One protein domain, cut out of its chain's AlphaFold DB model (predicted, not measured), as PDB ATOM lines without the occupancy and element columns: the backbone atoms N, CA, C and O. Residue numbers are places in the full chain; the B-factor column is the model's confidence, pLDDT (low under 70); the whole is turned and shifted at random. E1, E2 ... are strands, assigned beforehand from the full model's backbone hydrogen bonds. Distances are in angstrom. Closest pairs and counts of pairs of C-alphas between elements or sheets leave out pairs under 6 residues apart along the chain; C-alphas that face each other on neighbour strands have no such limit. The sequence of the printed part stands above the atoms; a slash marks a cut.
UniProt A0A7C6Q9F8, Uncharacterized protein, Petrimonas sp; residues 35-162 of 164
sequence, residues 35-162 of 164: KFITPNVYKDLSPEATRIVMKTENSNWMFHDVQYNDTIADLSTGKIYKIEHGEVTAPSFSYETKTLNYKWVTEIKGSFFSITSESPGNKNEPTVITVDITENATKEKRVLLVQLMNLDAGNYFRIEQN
ATOM      1  N   LYS A  35     -43.489  -1.946  59.228       87.12
ATOM      2  CA  LYS A  35     -42.185  -1.394  59.599       87.12
ATOM      3  C   LYS A  35     -41.136  -1.742  58.560       87.12
ATOM      4  O   LYS A  35     -40.824  -2.915  58.358       87.12
ATOM      5  N   PHE A  36     -40.558  -0.729  57.928       88.75
ATOM      6  CA  PHE A  36     -39.420  -0.902  57.034       88.75
ATOM      7  C   PHE A  36     -38.098  -0.893  57.806       88.75
ATOM      8  O   PHE A  36     -37.838  -0.015  58.624       88.75
ATOM      9  N   ILE A  37     -37.243  -1.865  57.504       91.69
ATOM     10  CA  ILE A  37     -35.887  -2.002  58.060       91.69
ATOM     11  C   ILE A  37     -34.881  -1.217  57.203       91.69
ATOM     12  O   ILE A  37     -33.840  -0.763  57.674       91.69
ATOM     13  N   THR A  38     -35.182  -1.071  55.916       92.06
ATOM     14  CA  THR A  38     -34.436  -0.254  54.950       92.06
ATOM     15  C   THR A  38     -35.216   1.022  54.637       92.06
ATOM     16  O   THR A  38     -36.404   1.085  54.938       92.06
ATOM     17  N   PRO A  39     -34.621   2.019  53.962       93.12
ATOM     18  CA  PRO A  39     -35.402   3.124  53.418       93.12
ATOM     19  C   PRO A  39     -36.573   2.614  52.569       93.12
ATOM     20  O   PRO A  39     -36.431   1.648  51.826       93.12
ATOM     21  N   ASN A  40     -37.725   3.265  52.686       91.69
ATOM     22  CA  ASN A  40     -38.911   3.038  51.855       91.69
ATOM     23  C   ASN A  40     -39.148   4.186  50.865       91.69
ATOM     24  O   ASN A  40     -40.087   4.158  50.077       91.69
ATOM     25  N   VAL A  41     -38.302   5.215  50.895       94.12
ATOM     26  CA  VAL A  41     -38.368   6.357  49.990       94.12
ATOM     27  C   VAL A  41     -36.999   6.558  49.357       94.12
ATOM     28  O   VAL A  41     -36.022   6.840  50.048       94.12
ATOM     29  N   TYR A  42     -36.950   6.446  48.035       95.00
ATOM     30  CA  TYR A  42     -35.760   6.656  47.219       95.00
ATOM     31  C   TYR A  42     -36.034   7.814  46.268       95.00
ATOM     32  O   TYR A  42     -36.910   7.719  45.408       95.00
ATOM     33  N   LYS A  43     -35.317   8.922  46.453       94.75
ATOM     34  CA  LYS A  43     -35.470  10.136  45.646       94.75
ATOM     35  C   LYS A  43     -34.261  10.344  44.754       94.75
ATOM     36  O   LYS A  43     -33.162   9.920  45.102       94.75
ATOM     37  N   ASP A  44     -34.499  11.028  43.641       93.75
ATOM     38  CA  ASP A  44     -33.468  11.520  42.730       93.75
ATOM     39  C   ASP A  44     -32.489  10.426  42.266       93.75
ATOM     40  O   ASP A  44     -31.295  10.674  42.092       93.75
ATOM     41  N   LEU A  45     -33.001   9.204  42.057       96.56
ATOM     42  CA  LEU A  45     -32.204   8.116  41.499       96.56
ATOM     43  C   LEU A  45     -31.704   8.505  40.108       96.56
ATOM     44  O   LEU A  45     -32.418   9.170  39.349       96.56
ATOM     45  N   SER A  46     -30.489   8.066  39.766       96.88
ATOM     46  CA  SER A  46     -29.958   8.297  38.425       96.88
ATOM     47  C   SER A  46     -30.860   7.636  37.373       96.88
ATOM     48  O   SER A  46     -31.532   6.640  37.674       96.88
ATOM     49  N   PRO A  47     -30.873   8.153  36.134       96.38
ATOM     50  CA  PRO A  47     -31.624   7.543  35.041       96.38
ATOM     51  C   PRO A  47     -31.263   6.069  34.821       96.38
ATOM     52  O   PRO A  47     -32.117   5.293  34.413       96.38
ATOM     53  N   GLU A  48     -30.028   5.677  35.137       96.88
ATOM     54  CA  GLU A  48     -29.471   4.330  34.978       96.88
ATOM     55  C   GLU A  48     -29.696   3.413  36.190       96.88
ATOM     56  O   GLU A  48     -29.282   2.254  36.158       96.88
ATOM     57  N   ALA A  49     -30.318   3.889  37.273       95.50
ATOM     58  CA  ALA A  49     -30.656   3.031  38.405       95.50
ATOM     59  C   ALA A  49     -31.626   1.926  37.956       95.50
ATOM     60  O   ALA A  49     -32.637   2.226  37.328       95.50
ATOM     61  N   THR A  50     -31.330   0.662  38.284       94.94
ATOM     62  CA  THR A  50     -32.094  -0.496  37.777       94.94
ATOM     63  C   THR A  50     -32.741  -1.365  38.844       94.94
ATOM     64  O   THR A  50     -33.685  -2.085  38.537       94.94
ATOM     65  N   ARG A  51     -32.260  -1.328  40.092       97.31
ATOM     66  CA  ARG A  51     -32.764  -2.199  41.160       97.31
ATOM     67  C   ARG A  51     -32.720  -1.525  42.524       97.31
ATOM     68  O   ARG A  51     -31.699  -0.972  42.926       97.31
ATOM     69  N   ILE A  52     -33.823  -1.650  43.254       97.38
ATOM     70  CA  ILE A  52     -33.984  -1.242  44.646       97.38
ATOM     71  C   ILE A  52     -34.389  -2.478  45.451       97.38
ATOM     72  O   ILE A  52     -35.232  -3.258  45.017       97.38
ATOM     73  N   VAL A  53     -33.793  -2.661  46.630       96.94
ATOM     74  CA  VAL A  53     -34.150  -3.746  47.552       96.94
ATOM     75  C   VAL A  53     -34.556  -3.143  48.885       96.94
ATOM     76  O   VAL A  53     -33.771  -2.428  49.508       96.94
ATOM     77  N   MET A  54     -35.769  -3.465  49.322       94.69
ATOM     78  CA  MET A  54     -36.338  -3.052  50.595       94.69
ATOM     79  C   MET A  54     -36.649  -4.261  51.475       94.69
ATOM     80  O   MET A  54     -36.841  -5.375  50.984       94.69
ATOM     81  N   LYS A  55     -36.688  -4.047  52.791       93.19
ATOM     82  CA  LYS A  55     -37.003  -5.077  53.785       93.19
ATOM     83  C   LYS A  55     -38.001  -4.559  54.808       93.19
ATOM     84  O   LYS A  55     -37.870  -3.412  55.237       93.19
ATOM     85  N   THR A  56     -38.934  -5.404  55.241       88.94
ATOM     86  CA  THR A  56     -39.908  -5.075  56.297       88.94
ATOM     87  C   THR A  56     -39.885  -6.097  57.434       88.94
ATOM     88  O   THR A  56     -39.561  -7.258  57.202       88.94
ATOM     89  N   GLU A  57     -40.187  -5.666  58.665       84.12
ATOM     90  CA  GLU A  57     -40.256  -6.543  59.850       84.12
ATOM     91  C   GLU A  57     -41.507  -7.431  59.836       84.12
ATOM     92  O   GLU A  57     -41.467  -8.567  60.303       84.12
ATOM     93  N   ASN A  58     -42.616  -6.935  59.280       73.88
ATOM     94  CA  ASN A  58     -43.879  -7.666  59.260       73.88
ATOM     95  C   ASN A  58     -43.872  -8.697  58.123       73.88
ATOM     96  O   ASN A  58     -43.639  -8.367  56.955       73.88
ATOM     97  N   SER A  59     -44.201  -9.945  58.454       68.06
ATOM     98  CA  SER A  59     -44.286 -11.035  57.473       68.06
ATOM     99  C   SER A  59     -45.599 -11.040  56.682       68.06
ATOM    100  O   SER A  59     -45.663 -11.662  55.623       68.06
ATOM    101  N   ASN A  60     -46.650 -10.385  57.196       71.81
ATOM    102  CA  ASN A  60     -48.012 -10.487  56.669       71.81
ATOM    103  C   ASN A  60     -48.604  -9.096  56.400       71.81
ATOM    104  O   ASN A  60     -49.031  -8.408  57.318       71.81
ATOM    105  N   TRP A  61     -48.657  -8.708  55.133       80.00
ATOM    106  CA  TRP A  61     -49.381  -7.547  54.602       80.00
ATOM    107  C   TRP A  61     -49.629  -7.800  53.106       80.00
ATOM    108  O   TRP A  61     -49.112  -8.770  52.549       80.00
ATOM    109  N   MET A  62     -50.463  -6.988  52.456       81.38
ATOM    110  CA  MET A  62     -50.842  -7.200  51.055       81.38
ATOM    111  C   MET A  62     -50.901  -5.881  50.307       81.38
ATOM    112  O   MET A  62     -51.572  -4.960  50.758       81.38
ATOM    113  N   PHE A  63     -50.297  -5.826  49.126       87.31
ATOM    114  CA  PHE A  63     -50.393  -4.658  48.259       87.31
ATOM    115  C   PHE A  63     -51.848  -4.224  48.032       87.31
ATOM    116  O   PHE A  63     -52.724  -5.055  47.786       87.31
ATOM    117  N   HIS A  64     -52.087  -2.917  48.116       88.31
ATOM    118  CA  HIS A  64     -53.407  -2.320  47.957       88.31
ATOM    119  C   HIS A  64     -53.553  -1.668  46.583       88.31
ATOM    120  O   HIS A  64     -54.380  -2.092  45.777       88.31
ATOM    121  N   ASP A  65     -52.688  -0.700  46.292       89.81
ATOM    122  CA  ASP A  65     -52.635  -0.021  45.006       89.81
ATOM    123  C   ASP A  65     -51.199   0.301  44.593       89.81
ATOM    124  O   ASP A  65     -50.257   0.304  45.396       89.81
ATOM    125  N   VAL A  66     -51.044   0.530  43.291       91.50
ATOM    126  CA  VAL A  66     -49.789   0.933  42.665       91.50
ATOM    127  C   VAL A  66     -50.053   2.131  41.773       91.50
ATOM    128  O   VAL A  66     -50.824   2.045  40.819       91.50
ATOM    129  N   GLN A  67     -49.377   3.239  42.052       92.00
ATOM    130  CA  GLN A  67     -49.438   4.457  41.256       92.00
ATOM    131  C   GLN A  67     -48.133   4.651  40.495       92.00
ATOM    132  O   GLN A  67     -47.038   4.570  41.059       92.00
ATOM    133  N   TYR A  68     -48.249   4.912  39.201       89.88
ATOM    134  CA  TYR A  68     -47.115   5.125  38.316       89.88
ATOM    135  C   TYR A  68     -47.519   6.023  37.154       89.88
ATOM    136  O   TYR A  68     -48.577   5.840  36.554       89.88
ATOM    137  N   ASN A  69     -46.659   6.982  36.810       82.69
ATOM    138  CA  ASN A  69     -46.980   8.030  35.835       82.69
ATOM    139  C   ASN A  69     -48.310   8.736  36.194       82.69
ATOM    140  O   ASN A  69     -48.452   9.248  37.299       82.69
ATOM    141  N   ASP A  70     -49.276   8.748  35.273       84.31
ATOM    142  CA  ASP A  70     -50.630   9.284  35.427       84.31
ATOM    143  C   ASP A  70     -51.664   8.203  35.790       84.31
ATOM    144  O   ASP A  70     -52.863   8.436  35.641       84.31
ATOM    145  N   THR A  71     -51.223   7.020  36.228       87.88
ATOM    146  CA  THR A  71     -52.048   5.815  36.380       87.88
ATOM    147  C   THR A  71     -52.063   5.296  37.822       87.88
ATOM    148  O   THR A  71     -51.052   5.337  38.519       87.88
ATOM    149  N   ILE A  72     -53.209   4.763  38.251       90.50
ATOM    150  CA  ILE A  72     -53.429   4.043  39.508       90.50
ATOM    151  C   ILE A  72     -53.992   2.662  39.165       90.50
ATOM    152  O   ILE A  72     -55.013   2.562  38.484       90.50
ATOM    153  N   ALA A  73     -53.349   1.604  39.646       90.44
ATOM    154  CA  ALA A  73     -53.856   0.242  39.579       90.44
ATOM    155  C   ALA A  73     -54.347  -0.195  40.963       90.44
ATOM    156  O   ALA A  73     -53.551  -0.325  41.894       90.44
ATOM    157  N   ASP A  74     -55.652  -0.427  41.084       88.69
ATOM    158  CA  ASP A  74     -56.279  -0.989  42.279       88.69
ATOM    159  C   ASP A  74     -56.183  -2.514  42.209       88.69
ATOM    160  O   ASP A  74     -56.831  -3.167  41.388       88.69
ATOM    161  N   LEU A  75     -55.364  -3.094  43.083       88.00
ATOM    162  CA  LEU A  75     -55.088  -4.528  43.073       88.00
ATOM    163  C   LEU A  75     -56.245  -5.352  43.640       88.00
ATOM    164  O   LEU A  75     -56.337  -6.547  43.365       88.00
ATOM    165  N   SER A  76     -57.139  -4.726  44.410       82.69
ATOM    166  CA  SER A  76     -58.311  -5.393  44.977       82.69
ATOM    167  C   SER A  76     -59.402  -5.621  43.933       82.69
ATOM    168  O   SER A  76     -60.086  -6.645  43.962       82.69
ATOM    169  N   THR A  77     -59.545  -4.689  42.985       84.44
ATOM    170  CA  THR A  77     -60.534  -4.777  41.901       84.44
ATOM    171  C   THR A  77     -59.930  -5.188  40.560       84.44
ATOM    172  O   THR A  77     -60.670  -5.551  39.647       84.44
ATOM    173  N   GLY A  78     -58.602  -5.130  40.425       83.19
ATOM    174  CA  GLY A  78     -57.883  -5.330  39.167       83.19
ATOM    175  C   GLY A  78     -58.088  -4.196  38.159       83.19
ATOM    176  O   GLY A  78     -57.678  -4.324  37.005       83.19
ATOM    177  N   LYS A  79     -58.750  -3.104  38.561       85.75
ATOM    178  CA  LYS A  79     -59.058  -1.976  37.685       85.75
ATOM    179  C   LYS A  79     -57.909  -0.982  37.647       85.75
ATOM    180  O   LYS A  79     -57.186  -0.793  38.626       85.75
ATOM    181  N   ILE A  80     -57.777  -0.327  36.502       87.56
ATOM    182  CA  ILE A  80     -56.711   0.627  36.229       87.56
ATOM    183  C   ILE A  80     -57.341   1.944  35.783       87.56
ATOM    184  O   ILE A  80     -58.198   1.983  34.899       87.56
ATOM    185  N   TYR A  81     -56.914   3.031  36.414       86.06
ATOM    186  CA  TYR A  81     -57.495   4.357  36.251       86.06
ATOM    187  C   TYR A  81     -56.405   5.386  35.990       86.06
ATOM    188  O   TYR A  81     -55.294   5.267  36.498       86.06
ATOM    189  N   LYS A  82     -56.735   6.450  35.263       84.50
ATOM    190  CA  LYS A  82     -55.968   7.692  35.289       84.50
ATOM    191  C   LYS A  82     -56.222   8.434  36.592       84.50
ATOM    192  O   LYS A  82     -57.338   8.418  37.111       84.50
ATOM    193  N   ILE A  83     -55.226   9.188  37.041       79.75
ATOM    194  CA  ILE A  83     -55.357  10.128  38.164       79.75
ATOM    195  C   ILE A  83     -56.478  11.150  37.896       79.75
ATOM    196  O   ILE A  83     -57.192  11.545  38.810       79.75
ATOM    197  N   GLU A  84     -56.725  11.510  36.635       82.50
ATOM    198  CA  GLU A  84     -57.842  12.372  36.211       82.50
ATOM    199  C   GLU A  84     -59.203  11.640  36.112       82.50
ATOM    200  O   GLU A  84     -60.135  12.135  35.488       82.50
ATOM    201  N   HIS A  85     -59.340  10.478  36.763       71.00
ATOM    202  CA  HIS A  85     -60.601   9.751  36.972       71.00
ATOM    203  C   HIS A  85     -61.222   9.122  35.705       71.00
ATOM    204  O   HIS A  85     -62.440   8.967  35.608       71.00
ATOM    205  N   GLY A  86     -60.390   8.699  34.747       76.38
ATOM    206  CA  GLY A  86     -60.812   7.901  33.584       76.38
ATOM    207  C   GLY A  86     -60.305   6.460  33.659       76.38
ATOM    208  O   GLY A  86     -59.143   6.246  33.979       76.38
ATOM    209  N   GLU A  87     -61.139   5.467  33.349       79.31
ATOM    210  CA  GLU A  87     -60.680   4.075  33.223       79.31
ATOM    211  C   GLU A  87     -59.747   3.929  32.012       79.31
ATOM    212  O   GLU A  87     -59.993   4.506  30.948       79.31
ATOM    213  N   VAL A  88     -58.663   3.171  32.172       83.31
ATOM    214  CA  VAL A  88     -57.688   2.920  31.105       83.31
ATOM    215  C   VAL A  88     -57.260   1.466  31.079       83.31
ATOM    216  O   VAL A  88     -57.287   0.761  32.082       83.31
ATOM    217  N   THR A  89     -56.809   1.019  29.913       77.12
ATOM    218  CA  THR A  89     -56.156  -0.276  29.767       77.12
ATOM    219  C   THR A  89     -54.641  -0.097  29.841       77.12
ATOM    220  O   THR A  89     -54.067   0.755  29.163       77.12
ATOM    221  N   ALA A  90     -53.972  -0.919  30.648       80.19
ATOM    222  CA  ALA A  90     -52.514  -1.017  30.680       80.19
ATOM    223  C   ALA A  90     -52.117  -2.480  30.428       80.19
ATOM    224  O   ALA A  90     -51.973  -3.244  31.375       80.19
ATOM    225  N   PRO A  91     -51.962  -2.907  29.160       80.00
ATOM    226  CA  PRO A  91     -51.750  -4.318  28.818       80.00
ATOM    227  C   PRO A  91     -50.474  -4.936  29.403       80.00
ATOM    228  O   PRO A  91     -50.379  -6.151  29.525       80.00
ATOM    229  N   SER A  92     -49.481  -4.108  29.734       84.75
ATOM    230  CA  SER A  92     -48.250  -4.536  30.402       84.75
ATOM    231  C   SER A  92     -48.413  -4.733  31.908       84.75
ATOM    232  O   SER A  92     -47.502  -5.262  32.544       84.75
ATOM    233  N   PHE A  93     -49.532  -4.285  32.484       91.12
ATOM    234  CA  PHE A  93     -49.786  -4.424  33.902       91.12
ATOM    235  C   PHE A  93     -50.218  -5.851  34.236       91.12
ATOM    236  O   PHE A  93     -51.122  -6.403  33.609       91.12
ATOM    237  N   SER A  94     -49.597  -6.441  35.252       91.94
ATOM    238  CA  SER A  94     -50.013  -7.737  35.783       91.94
ATOM    239  C   SER A  94     -49.756  -7.813  37.278       91.94
ATOM    240  O   SER A  94     -48.729  -7.325  37.746       91.94
ATOM    241  N   TYR A  95     -50.639  -8.499  37.992       92.94
ATOM    242  CA  TYR A  95     -50.520  -8.772  39.417       92.94
ATOM    243  C   TYR A  95     -50.808 -10.251  39.671       92.94
ATOM    244  O   TYR A  95     -51.854 -10.757  39.267       92.94
ATOM    245  N   GLU A  96     -49.878 -10.940  40.325       92.38
ATOM    246  CA  GLU A  96     -50.027 -12.346  40.692       92.38
ATOM    247  C   GLU A  96     -49.442 -12.597  42.082       92.38
ATOM    248  O   GLU A  96     -48.331 -12.169  42.396       92.38
ATOM    249  N   THR A  97     -50.164 -13.363  42.899       88.38
ATOM    250  CA  THR A  97     -49.652 -13.907  44.158       88.38
ATOM    251  C   THR A  97     -49.642 -15.426  44.075       88.38
ATOM    252  O   THR A  97     -50.660 -16.049  43.776       88.38
ATOM    253  N   LYS A  98     -48.495 -16.036  44.372       89.94
ATOM    254  CA  LYS A  98     -48.296 -17.488  44.346       89.94
ATOM    255  C   LYS A  98     -47.515 -17.960  45.563       89.94
ATOM    256  O   LYS A  98     -46.759 -17.208  46.169       89.94
ATOM    257  N   THR A  99     -47.679 -19.229  45.924       87.06
ATOM    258  CA  THR A  99     -46.838 -19.869  46.944       87.06
ATOM    259  C   THR A  99     -45.733 -20.666  46.258       87.06
ATOM    260  O   THR A  99     -46.022 -21.594  45.507       87.06
ATOM    261  N   LEU A 100     -44.471 -20.327  46.524       84.81
ATOM    262  CA  LEU A 100     -43.292 -21.011  45.991       84.81
ATOM    263  C   LEU A 100     -42.410 -21.457  47.160       84.81
ATOM    264  O   LEU A 100     -42.023 -20.633  47.980       84.81
ATOM    265  N   ASN A 101     -42.076 -22.747  47.261       84.19
ATOM    266  CA  ASN A 101     -41.211 -23.276  48.330       84.19
ATOM    267  C   ASN A 101     -41.639 -22.839  49.752       84.19
ATOM    268  O   ASN A 101     -40.802 -22.441  50.560       84.19
ATOM    269  N   TYR A 102     -42.945 -22.897  50.044       80.12
ATOM    270  CA  TYR A 102     -43.557 -22.460  51.315       80.12
ATOM    271  C   TYR A 102     -43.430 -20.957  51.631       80.12
ATOM    272  O   TYR A 102     -43.667 -20.545  52.764       80.12
ATOM    273  N   LYS A 103     -43.092 -20.133  50.636       82.38
ATOM    274  CA  LYS A 103     -43.037 -18.670  50.724       82.38
ATOM    275  C   LYS A 103     -44.144 -18.053  49.882       82.38
ATOM    276  O   LYS A 103     -44.436 -18.563  48.799       82.38
ATOM    277  N   TRP A 104     -44.752 -16.968  50.354       84.25
ATOM    278  CA  TRP A 104     -45.659 -16.187  49.519       84.25
ATOM    279  C   TRP A 104     -44.830 -15.244  48.662       84.25
ATOM    280  O   TRP A 104     -44.038 -14.452  49.168       84.25
ATOM    281  N   VAL A 105     -45.009 -15.357  47.354       90.19
ATOM    282  CA  VAL A 105     -44.347 -14.527  46.360       90.19
ATOM    283  C   VAL A 105     -45.418 -13.728  45.647       90.19
ATOM    284  O   VAL A 105     -46.342 -14.299  45.069       90.19
ATOM    285  N   THR A 106     -45.295 -12.409  45.696       91.94
ATOM    286  CA  THR A 106     -46.138 -11.503  44.915       91.94
ATOM    287  C   THR A 106     -45.308 -10.859  43.825       91.94
ATOM    288  O   THR A 106     -44.231 -10.337  44.103       91.94
ATOM    289  N   GLU A 107     -45.818 -10.890  42.600       95.12
ATOM    290  CA  GLU A 107     -45.229 -10.250  41.433       95.12
ATOM    291  C   GLU A 107     -46.183  -9.176  40.907       95.12
ATOM    292  O   GLU A 107     -47.354  -9.444  40.639       95.12
ATOM    293  N   ILE A 108     -45.669  -7.960  40.732       95.19
ATOM    294  CA  ILE A 108     -46.381  -6.853  40.092       95.19
ATOM    295  C   ILE A 108     -45.529  -6.350  38.942       95.19
ATOM    296  O   ILE A 108     -44.377  -5.983  39.147       95.19
ATOM    297  N   LYS A 109     -46.077  -6.299  37.734       95.12
ATOM    298  CA  LYS A 109     -45.381  -5.756  36.564       95.12
ATOM    299  C   LYS A 109     -46.150  -4.559  36.058       95.12
ATOM    300  O   LYS A 109     -47.375  -4.576  36.050       95.12
ATOM    301  N   GLY A 110     -45.419  -3.531  35.655       92.50
ATOM    302  CA  GLY A 110     -45.954  -2.335  35.023       92.50
ATOM    303  C   GLY A 110     -45.107  -1.928  33.825       92.50
ATOM    304  O   GLY A 110     -44.224  -2.653  33.372       92.50
ATOM    305  N   SER A 111     -45.357  -0.733  33.293       90.25
ATOM    306  CA  SER A 111     -44.730  -0.270  32.046       90.25
ATOM    307  C   SER A 111     -43.212  -0.086  32.120       90.25
ATOM    308  O   SER A 111     -42.541  -0.190  31.098       90.25
ATOM    309  N   PHE A 112     -42.665   0.221  33.298       92.56
ATOM    310  CA  PHE A 112     -41.226   0.450  33.490       92.56
ATOM    311  C   PHE A 112     -40.664  -0.241  34.736       92.56
ATOM    312  O   PHE A 112     -39.504  -0.020  35.069       92.56
ATOM    313  N   PHE A 113     -41.467  -1.048  35.431       95.44
ATOM    314  CA  PHE A 113     -41.073  -1.661  36.694       95.44
ATOM    315  C   PHE A 113     -41.566  -3.105  36.823       95.44
ATOM    316  O   PHE A 113     -42.572  -3.494  36.227       95.44
ATOM    317  N   SER A 114     -40.874  -3.870  37.661       97.19
ATOM    318  CA  SER A 114     -41.304  -5.158  38.194       97.19
ATOM    319  C   SER A 114     -41.029  -5.177  39.695       97.19
ATOM    320  O   SER A 114     -39.923  -4.874  40.128       97.19
ATOM    321  N   ILE A 115     -42.030  -5.530  40.491       97.19
ATOM    322  CA  ILE A 115     -41.934  -5.692  41.940       97.19
ATOM    323  C   ILE A 115     -42.063  -7.177  42.240       97.19
ATOM    324  O   ILE A 115     -43.041  -7.800  41.838       97.19
ATOM    325  N   THR A 116     -41.109  -7.713  42.988       95.56
ATOM    326  CA  THR A 116     -41.195  -9.043  43.583       95.56
ATOM    327  C   THR A 116     -41.136  -8.892  45.092       95.56
ATOM    328  O   THR A 116     -40.170  -8.347  45.621       95.56
ATOM    329  N   SER A 117     -42.160  -9.368  45.791       92.81
ATOM    330  CA  SER A 117     -42.182  -9.434  47.250       92.81
ATOM    331  C   SER A 117     -42.162 -10.881  47.690       92.81
ATOM    332  O   SER A 117     -43.058 -11.642  47.331       92.81
ATOM    333  N   GLU A 118     -41.166 -11.247  48.481       90.94
ATOM    334  CA  GLU A 118     -41.001 -12.592  49.017       90.94
ATOM    335  C   GLU A 118     -41.190 -12.555  50.529       90.94
ATOM    336  O   GLU A 118     -40.349 -12.024  51.263       90.94
ATOM    337  N   SER A 119     -42.302 -13.126  50.997       83.44
ATOM    338  CA  SER A 119     -42.501 -13.362  52.419       83.44
ATOM    339  C   SER A 119     -41.587 -14.507  52.862       83.44
ATOM    340  O   SER A 119     -41.430 -15.510  52.152       83.44
ATOM    341  N   PRO A 120     -40.976 -14.414  54.043       76.69
ATOM    342  CA  PRO A 120     -40.203 -15.522  54.553       76.69
ATOM    343  C   PRO A 120     -41.135 -16.645  55.013       76.69
ATOM    344  O   PRO A 120     -42.244 -16.410  55.490       76.69
ATOM    345  N   GLY A 121     -40.663 -17.889  54.911       71.06
ATOM    346  CA  GLY A 121     -41.353 -19.035  55.519       71.06
ATOM    347  C   GLY A 121     -41.278 -19.018  57.053       71.06
ATOM    348  O   GLY A 121     -42.022 -19.723  57.728       71.06
ATOM    349  N   ASN A 122     -40.380 -18.196  57.604       75.25
ATOM    350  CA  ASN A 122     -40.155 -17.977  59.025       75.25
ATOM    351  C   ASN A 122     -40.610 -16.562  59.410       75.25
ATOM    352  O   ASN A 122     -40.085 -15.585  58.888       75.25
ATOM    353  N   LYS A 123     -41.536 -16.441  60.367       70.62
ATOM    354  CA  LYS A 123     -42.097 -15.148  60.811       70.62
ATOM    355  C   LYS A 123     -41.078 -14.198  61.456       70.62
ATOM    356  O   LYS A 123     -41.393 -13.034  61.650       70.62
ATOM    357  N   ASN A 124     -39.888 -14.692  61.802       75.69
ATOM    358  CA  ASN A 124     -38.810 -13.889  62.387       75.69
ATOM    359  C   ASN A 124     -37.848 -13.307  61.338       75.69
ATOM    360  O   ASN A 124     -36.897 -12.614  61.693       75.69
ATOM    361  N   GLU A 125     -38.037 -13.638  60.063       83.25
ATOM    362  CA  GLU A 125     -37.259 -13.079  58.964       83.25
ATOM    363  C   GLU A 125     -38.010 -11.899  58.332       83.25
ATOM    364  O   GLU A 125     -39.234 -11.813  58.442       83.25
ATOM    365  N   PRO A 126     -37.297 -10.988  57.653       87.69
ATOM    366  CA  PRO A 126     -37.938  -9.877  56.977       87.69
ATOM    367  C   PRO A 126     -38.569 -10.295  55.648       87.69
ATOM    368  O   PRO A 126     -38.018 -11.122  54.919       87.69
ATOM    369  N   THR A 127     -39.666  -9.637  55.277       89.19
ATOM    370  CA  THR A 127     -40.160  -9.674  53.893       89.19
ATOM    371  C   THR A 127     -39.217  -8.865  53.016       89.19
ATOM    372  O   THR A 127     -38.870  -7.734  53.358       89.19
ATOM    373  N   VAL A 128     -38.783  -9.439  51.892       92.75
ATOM    374  CA  VAL A 128     -37.885  -8.771  50.941       92.75
ATOM    375  C   VAL A 128     -38.693  -8.294  49.746       92.75
ATOM    376  O   VAL A 128     -39.334  -9.094  49.072       92.75
ATOM    377  N   ILE A 129     -38.628  -6.995  49.470       94.56
ATOM    378  CA  ILE A 129     -39.249  -6.365  48.307       94.56
ATOM    379  C   ILE A 129     -38.129  -5.962  47.353       94.56
ATOM    380  O   ILE A 129     -37.299  -5.115  47.677       94.56
ATOM    381  N   THR A 130     -38.109  -6.554  46.170       97.12
ATOM    382  CA  THR A 130     -37.201  -6.181  45.087       97.12
ATOM    383  C   THR A 130     -37.986  -5.419  44.036       97.12
ATOM    384  O   THR A 130     -38.991  -5.918  43.540       97.12
ATOM    385  N   VAL A 131     -37.530  -4.217  43.699       97.75
ATOM    386  CA  VAL A 131     -38.099  -3.405  42.626       97.75
ATOM    387  C   VAL A 131     -37.053  -3.256  41.538       97.75
ATOM    388  O   VAL A 131     -36.043  -2.580  41.729       97.75
ATOM    389  N   ASP A 132     -37.303  -3.893  40.407       97.94
ATOM    390  CA  ASP A 132     -36.554  -3.694  39.177       97.94
ATOM    391  C   ASP A 132     -37.216  -2.566  38.384       97.94
ATOM    392  O   ASP A 132     -38.424  -2.595  38.159       97.94
ATOM    393  N   ILE A 133     -36.441  -1.567  37.970       96.12
ATOM    394  CA  ILE A 133     -36.896  -0.439  37.149       96.12
ATOM    395  C   ILE A 133     -36.044  -0.342  35.882       96.12
ATOM    396  O   ILE A 133     -34.856  -0.661  35.884       96.12
ATOM    397  N   THR A 134     -36.646   0.075  34.773       96.25
ATOM    398  CA  THR A 134     -35.914   0.303  33.521       96.25
ATOM    399  C   THR A 134     -35.241   1.673  33.518       96.25
ATOM    400  O   THR A 134     -35.669   2.583  34.229       96.25
ATOM    401  N   GLU A 135     -34.204   1.846  32.691       96.44
ATOM    402  CA  GLU A 135     -33.564   3.152  32.490       96.44
ATOM    403  C   GLU A 135     -34.604   4.222  32.107       96.44
ATOM    404  O   GLU A 135     -35.494   3.991  31.272       96.44
ATOM    405  N   ASN A 136     -34.497   5.413  32.703       96.06
ATOM    406  CA  ASN A 136     -35.359   6.533  32.348       96.06
ATOM    407  C   ASN A 136     -34.844   7.281  31.116       96.06
ATOM    408  O   ASN A 136     -34.235   8.340  31.212       96.06
ATOM    409  N   ALA A 137     -35.170   6.759  29.937       94.38
ATOM    410  CA  ALA A 137     -34.887   7.418  28.661       94.38
ATOM    411  C   ALA A 137     -35.852   8.579  28.319       94.38
ATOM    412  O   ALA A 137     -35.862   9.056  27.183       94.38
ATOM    413  N   THR A 138     -36.717   9.000  29.249       92.12
ATOM    414  CA  THR A 138     -37.689  10.079  29.017       92.12
ATOM    415  C   THR A 138     -37.161  11.418  29.522       92.12
ATOM    416  O   THR A 138     -36.207  11.470  30.292       92.12
ATOM    417  N   LYS A 139     -37.813  12.509  29.103       93.88
ATOM    418  CA  LYS A 139     -37.506  13.871  29.570       93.88
ATOM    419  C   LYS A 139     -38.143  14.205  30.920       93.88
ATOM    420  O   LYS A 139     -37.905  15.283  31.455       93.88
ATOM    421  N   GLU A 140     -38.974  13.311  31.448       93.19
ATOM    422  CA  GLU A 140     -39.747  13.533  32.663       93.19
ATOM    423  C   GLU A 140     -39.267  12.616  33.788       93.19
ATOM    424  O   GLU A 140     -38.756  11.515  33.569       93.19
ATOM    425  N   LYS A 141     -39.428  13.081  35.029       92.75
ATOM    426  CA  LYS A 141     -39.173  12.260  36.212       92.75
ATOM    427  C   LYS A 141     -40.222  11.148  36.276       92.75
ATOM    428  O   LYS A 141     -41.416  11.421  36.194       92.75
ATOM    429  N   ARG A 142     -39.782   9.906  36.484       93.62
ATOM    430  CA  ARG A 142     -40.684   8.783  36.764       93.62
ATOM    431  C   ARG A 142     -40.888   8.654  38.261       93.62
ATOM    432  O   ARG A 142     -39.930   8.723  39.031       93.62
ATOM    433  N   VAL A 143     -42.136   8.439  38.658       92.94
ATOM    434  CA  VAL A 143     -42.515   8.204  40.049       92.94
ATOM    435  C   VAL A 143     -43.286   6.897  40.123       92.94
ATOM    436  O   VAL A 143     -44.202   6.668  39.335       92.94
ATOM    437  N   LEU A 144     -42.890   6.054  41.070       94.81
ATOM    438  CA  LEU A 144     -43.595   4.849  41.478       94.81
ATOM    439  C   LEU A 144     -43.945   4.995  42.958       94.81
ATOM    440  O   LEU A 144     -43.057   5.199  43.788       94.81
ATOM    441  N   LEU A 145     -45.227   4.898  43.281       93.75
ATOM    442  CA  LEU A 145     -45.749   4.883  44.643       93.75
ATOM    443  C   LEU A 145     -46.554   3.601  44.825       93.75
ATOM    444  O   LEU A 145     -47.385   3.269  43.988       93.75
ATOM    445  N   VAL A 146     -46.293   2.870  45.902       92.25
ATOM    446  CA  VAL A 146     -46.935   1.579  46.152       92.25
ATOM    447  C   VAL A 146     -47.455   1.537  47.573       92.25
ATOM    448  O   VAL A 146     -46.670   1.690  48.509       92.25
ATOM    449  N   GLN A 147     -48.755   1.301  47.722       89.62
ATOM    450  CA  GLN A 147     -49.416   1.161  49.012       89.62
ATOM    451  C   GLN A 147     -49.500  -0.321  49.415       89.62
ATOM    452  O   GLN A 147     -49.911  -1.178  48.634       89.62
ATOM    453  N   LEU A 148     -49.090  -0.630  50.647       86.06
ATOM    454  CA  LEU A 148     -48.929  -1.989  51.185       86.06
ATOM    455  C   LEU A 148     -50.065  -2.441  52.107       86.06
ATOM    456  O   LEU A 148     -50.126  -3.619  52.433       86.06
ATOM    457  N   MET A 149     -50.899  -1.522  52.595       80.69
ATOM    458  CA  MET A 149     -52.109  -1.792  53.381       80.69
ATOM    459  C   MET A 149     -53.100  -0.632  53.217       80.69
ATOM    460  O   MET A 149     -52.696   0.514  53.037       80.69
ATOM    461  N   ASN A 150     -54.399  -0.913  53.346       62.69
ATOM    462  CA  ASN A 150     -55.488   0.065  53.177       62.69
ATOM    463  C   ASN A 150     -55.633   1.069  54.354       62.69
ATOM    464  O   ASN A 150     -56.640   1.751  54.470       62.69
ATOM    465  N   LEU A 151     -54.677   1.152  55.285       49.78
ATOM    466  CA  LEU A 151     -54.785   2.029  56.460       49.78
ATOM    467  C   LEU A 151     -53.426   2.683  56.777       49.78
ATOM    468  O   LEU A 151     -52.429   1.980  56.872       49.78
ATOM    469  N   ASP A 152     -53.435   4.007  56.950       48.34
ATOM    470  CA  ASP A 152     -52.396   4.916  57.477       48.34
ATOM    471  C   ASP A 152     -51.096   5.215  56.688       48.34
ATOM    472  O   ASP A 152     -50.545   4.419  55.928       48.34
ATOM    473  N   ALA A 153     -50.601   6.444  56.918       53.16
ATOM    474  CA  ALA A 153     -49.562   7.179  56.181       53.16
ATOM    475  C   ALA A 153     -48.121   6.622  56.270       53.16
ATOM    476  O   ALA A 153     -47.186   7.298  55.846       53.16
ATOM    477  N   GLY A 154     -47.926   5.410  56.793       60.22
ATOM    478  CA  GLY A 154     -46.626   4.723  56.870       60.22
ATOM    479  C   GLY A 154     -46.510   3.501  55.951       60.22
ATOM    480  O   GLY A 154     -45.409   3.027  55.677       60.22
ATOM    481  N   ASN A 155     -47.631   3.017  55.408       82.31
ATOM    482  CA  ASN A 155     -47.708   1.738  54.701       82.31
ATOM    483  C   ASN A 155     -47.484   1.874  53.196       82.31
ATOM    484  O   ASN A 155     -48.258   1.351  52.396       82.31
ATOM    485  N   TYR A 156     -46.432   2.587  52.797       89.44
ATOM    486  CA  TYR A 156     -46.083   2.755  51.392       89.44
ATOM    487  C   TYR A 156     -44.573   2.747  51.165       89.44
ATOM    488  O   TYR A 156     -43.779   2.985  52.079       89.44
ATOM    489  N   PHE A 157     -44.176   2.537  49.912       92.69
ATOM    490  CA  PHE A 157     -42.853   2.924  49.437       92.69
ATOM    491  C   PHE A 157     -42.940   3.779  48.177       92.69
ATOM    492  O   PHE A 157     -43.908   3.710  47.418       92.69
ATOM    493  N   ARG A 158     -41.918   4.609  47.967       94.56
ATOM    494  CA  ARG A 158     -41.835   5.559  46.857       94.56
ATOM    495  C   ARG A 158     -40.460   5.529  46.212       94.56
ATOM    496  O   ARG A 158     -39.443   5.602  46.898       94.56
ATOM    497  N   ILE A 159     -40.446   5.488  44.890       96.00
ATOM    498  CA  ILE A 159     -39.241   5.537  44.067       96.00
ATOM    499  C   ILE A 159     -39.399   6.671  43.057       96.00
ATOM    500  O   ILE A 159     -40.401   6.745  42.347       96.00
ATOM    501  N   GLU A 160     -38.405   7.552  42.992       95.75
ATOM    502  CA  GLU A 160     -38.301   8.606  41.985       95.75
ATOM    503  C   GLU A 160     -37.014   8.450  41.184       95.75
ATOM    504  O   GLU A 160     -35.919   8.426  41.750       95.75
ATOM    505  N   GLN A 161     -37.154   8.394  39.864       96.81
ATOM    506  CA  GLN A 161     -36.049   8.236  38.926       96.81
ATOM    507  C   GLN A 161     -35.964   9.465  38.023       96.81
ATOM    508  O   GLN A 161     -36.940   9.839  37.361       96.81
ATOM    509  N   ASN A 162     -34.798  10.108  38.008       97.00
ATOM    510  CA  ASN A 162     -34.567  11.315  37.225       97.00
ATOM    511  C   ASN A 162     -34.571  11.025  35.718       97.00
ATOM    512  O   ASN A 162     -34.298   9.892  35.316       97.00
TER     513      ASN A 162
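AT A GLANCE: This is residues 35 to 162 of the 164 residues of an uncharacterized protein of Petrimonas sp (UniProt A0A7C6Q9F8). You are looking at a loose sandwich of two sheets that are only partly face to face, one of six strands, E1 E11 E10 E3 E4 E5, and one of five, E2 E9 E8 E7 E6. The chain passes between them four times: E1 lies in the first sheet, E2 in the second, E3 to E5 in the first, E6 to E9 in the second, and E10 and E11 in the first. The 128 printed residues hold eleven named strands, E1 to E11 in order, and no named helix; the class is all strand, with 62 residues, under half, in named strands. The six-strand sheet is mixed and the other all antiparallel. The whole is compact, with a radius of gyration of the C-alphas of 14.5 A, and spans 43 by 32 by 28 A.

IN THESE COORDINATES: Find C-alpha 41 at (-38.368, 6.357, 49.990), where E1, residues 41 to 45, begins. Next come E2, residues 51 to 56 and 17.0 A long, and the short E3, 65 to 68, E4, 71 to 74, and E5, 79 to 82. From C-alpha 94 at (-50.013, -7.737, 35.783), E6 runs to residue 100 over 18.0 A. E7, 103 to 109, is 19.3 A long; E8, 113 to 118, 16.5 A; E9, 127 to 133, 19.4 A. E10, 142 to 147, and E11, 156 to 161, are 16.9 A each, and E11 ends at C-alpha 161, (-36.049, 8.236, 38.926).

HOW THE PARTS SIT: Start at edge strand E1, parallel to E11 at 3 degrees, with N 42 and O 158 at 2.9 A. E11 and E10 form a hairpin, with N 159 and O 144 at 2.8 A. E10 and E3 are antiparallel, with N 67 and O 145 at 2.8 A. E3 E4 E5 is a meander, each strand the antiparallel neighbour of the one before; look at N 73 and O 66, 2.8 A, and N 81 and O 72, 2.8 A. E5 is the other edge strand. In the second sheet, twisted, E6 E7 E8 E9 is also a meander, with N 105 and O 98 at 2.8 A, N 115 and O 108 at 2.7 A, and N 130 and O 116 at 2.8 A. E2, antiparallel to E9, has N 54 and O 129 at 2.8 A; E2 and E6 are its edges. Between the sheets, E8 and E10 are only just apart, closest 8.5 A.

THE WHOLE: The C-alphas of Asn 122 and Lys 139, the two farthest apart, are 43.5 A apart. The printed part has no cut. The link from E5 to E6, 11 residues, is long. Mean pLDDT of the printed part is 87.6; look for values under 70 at residue 59 and residues 150 to 154.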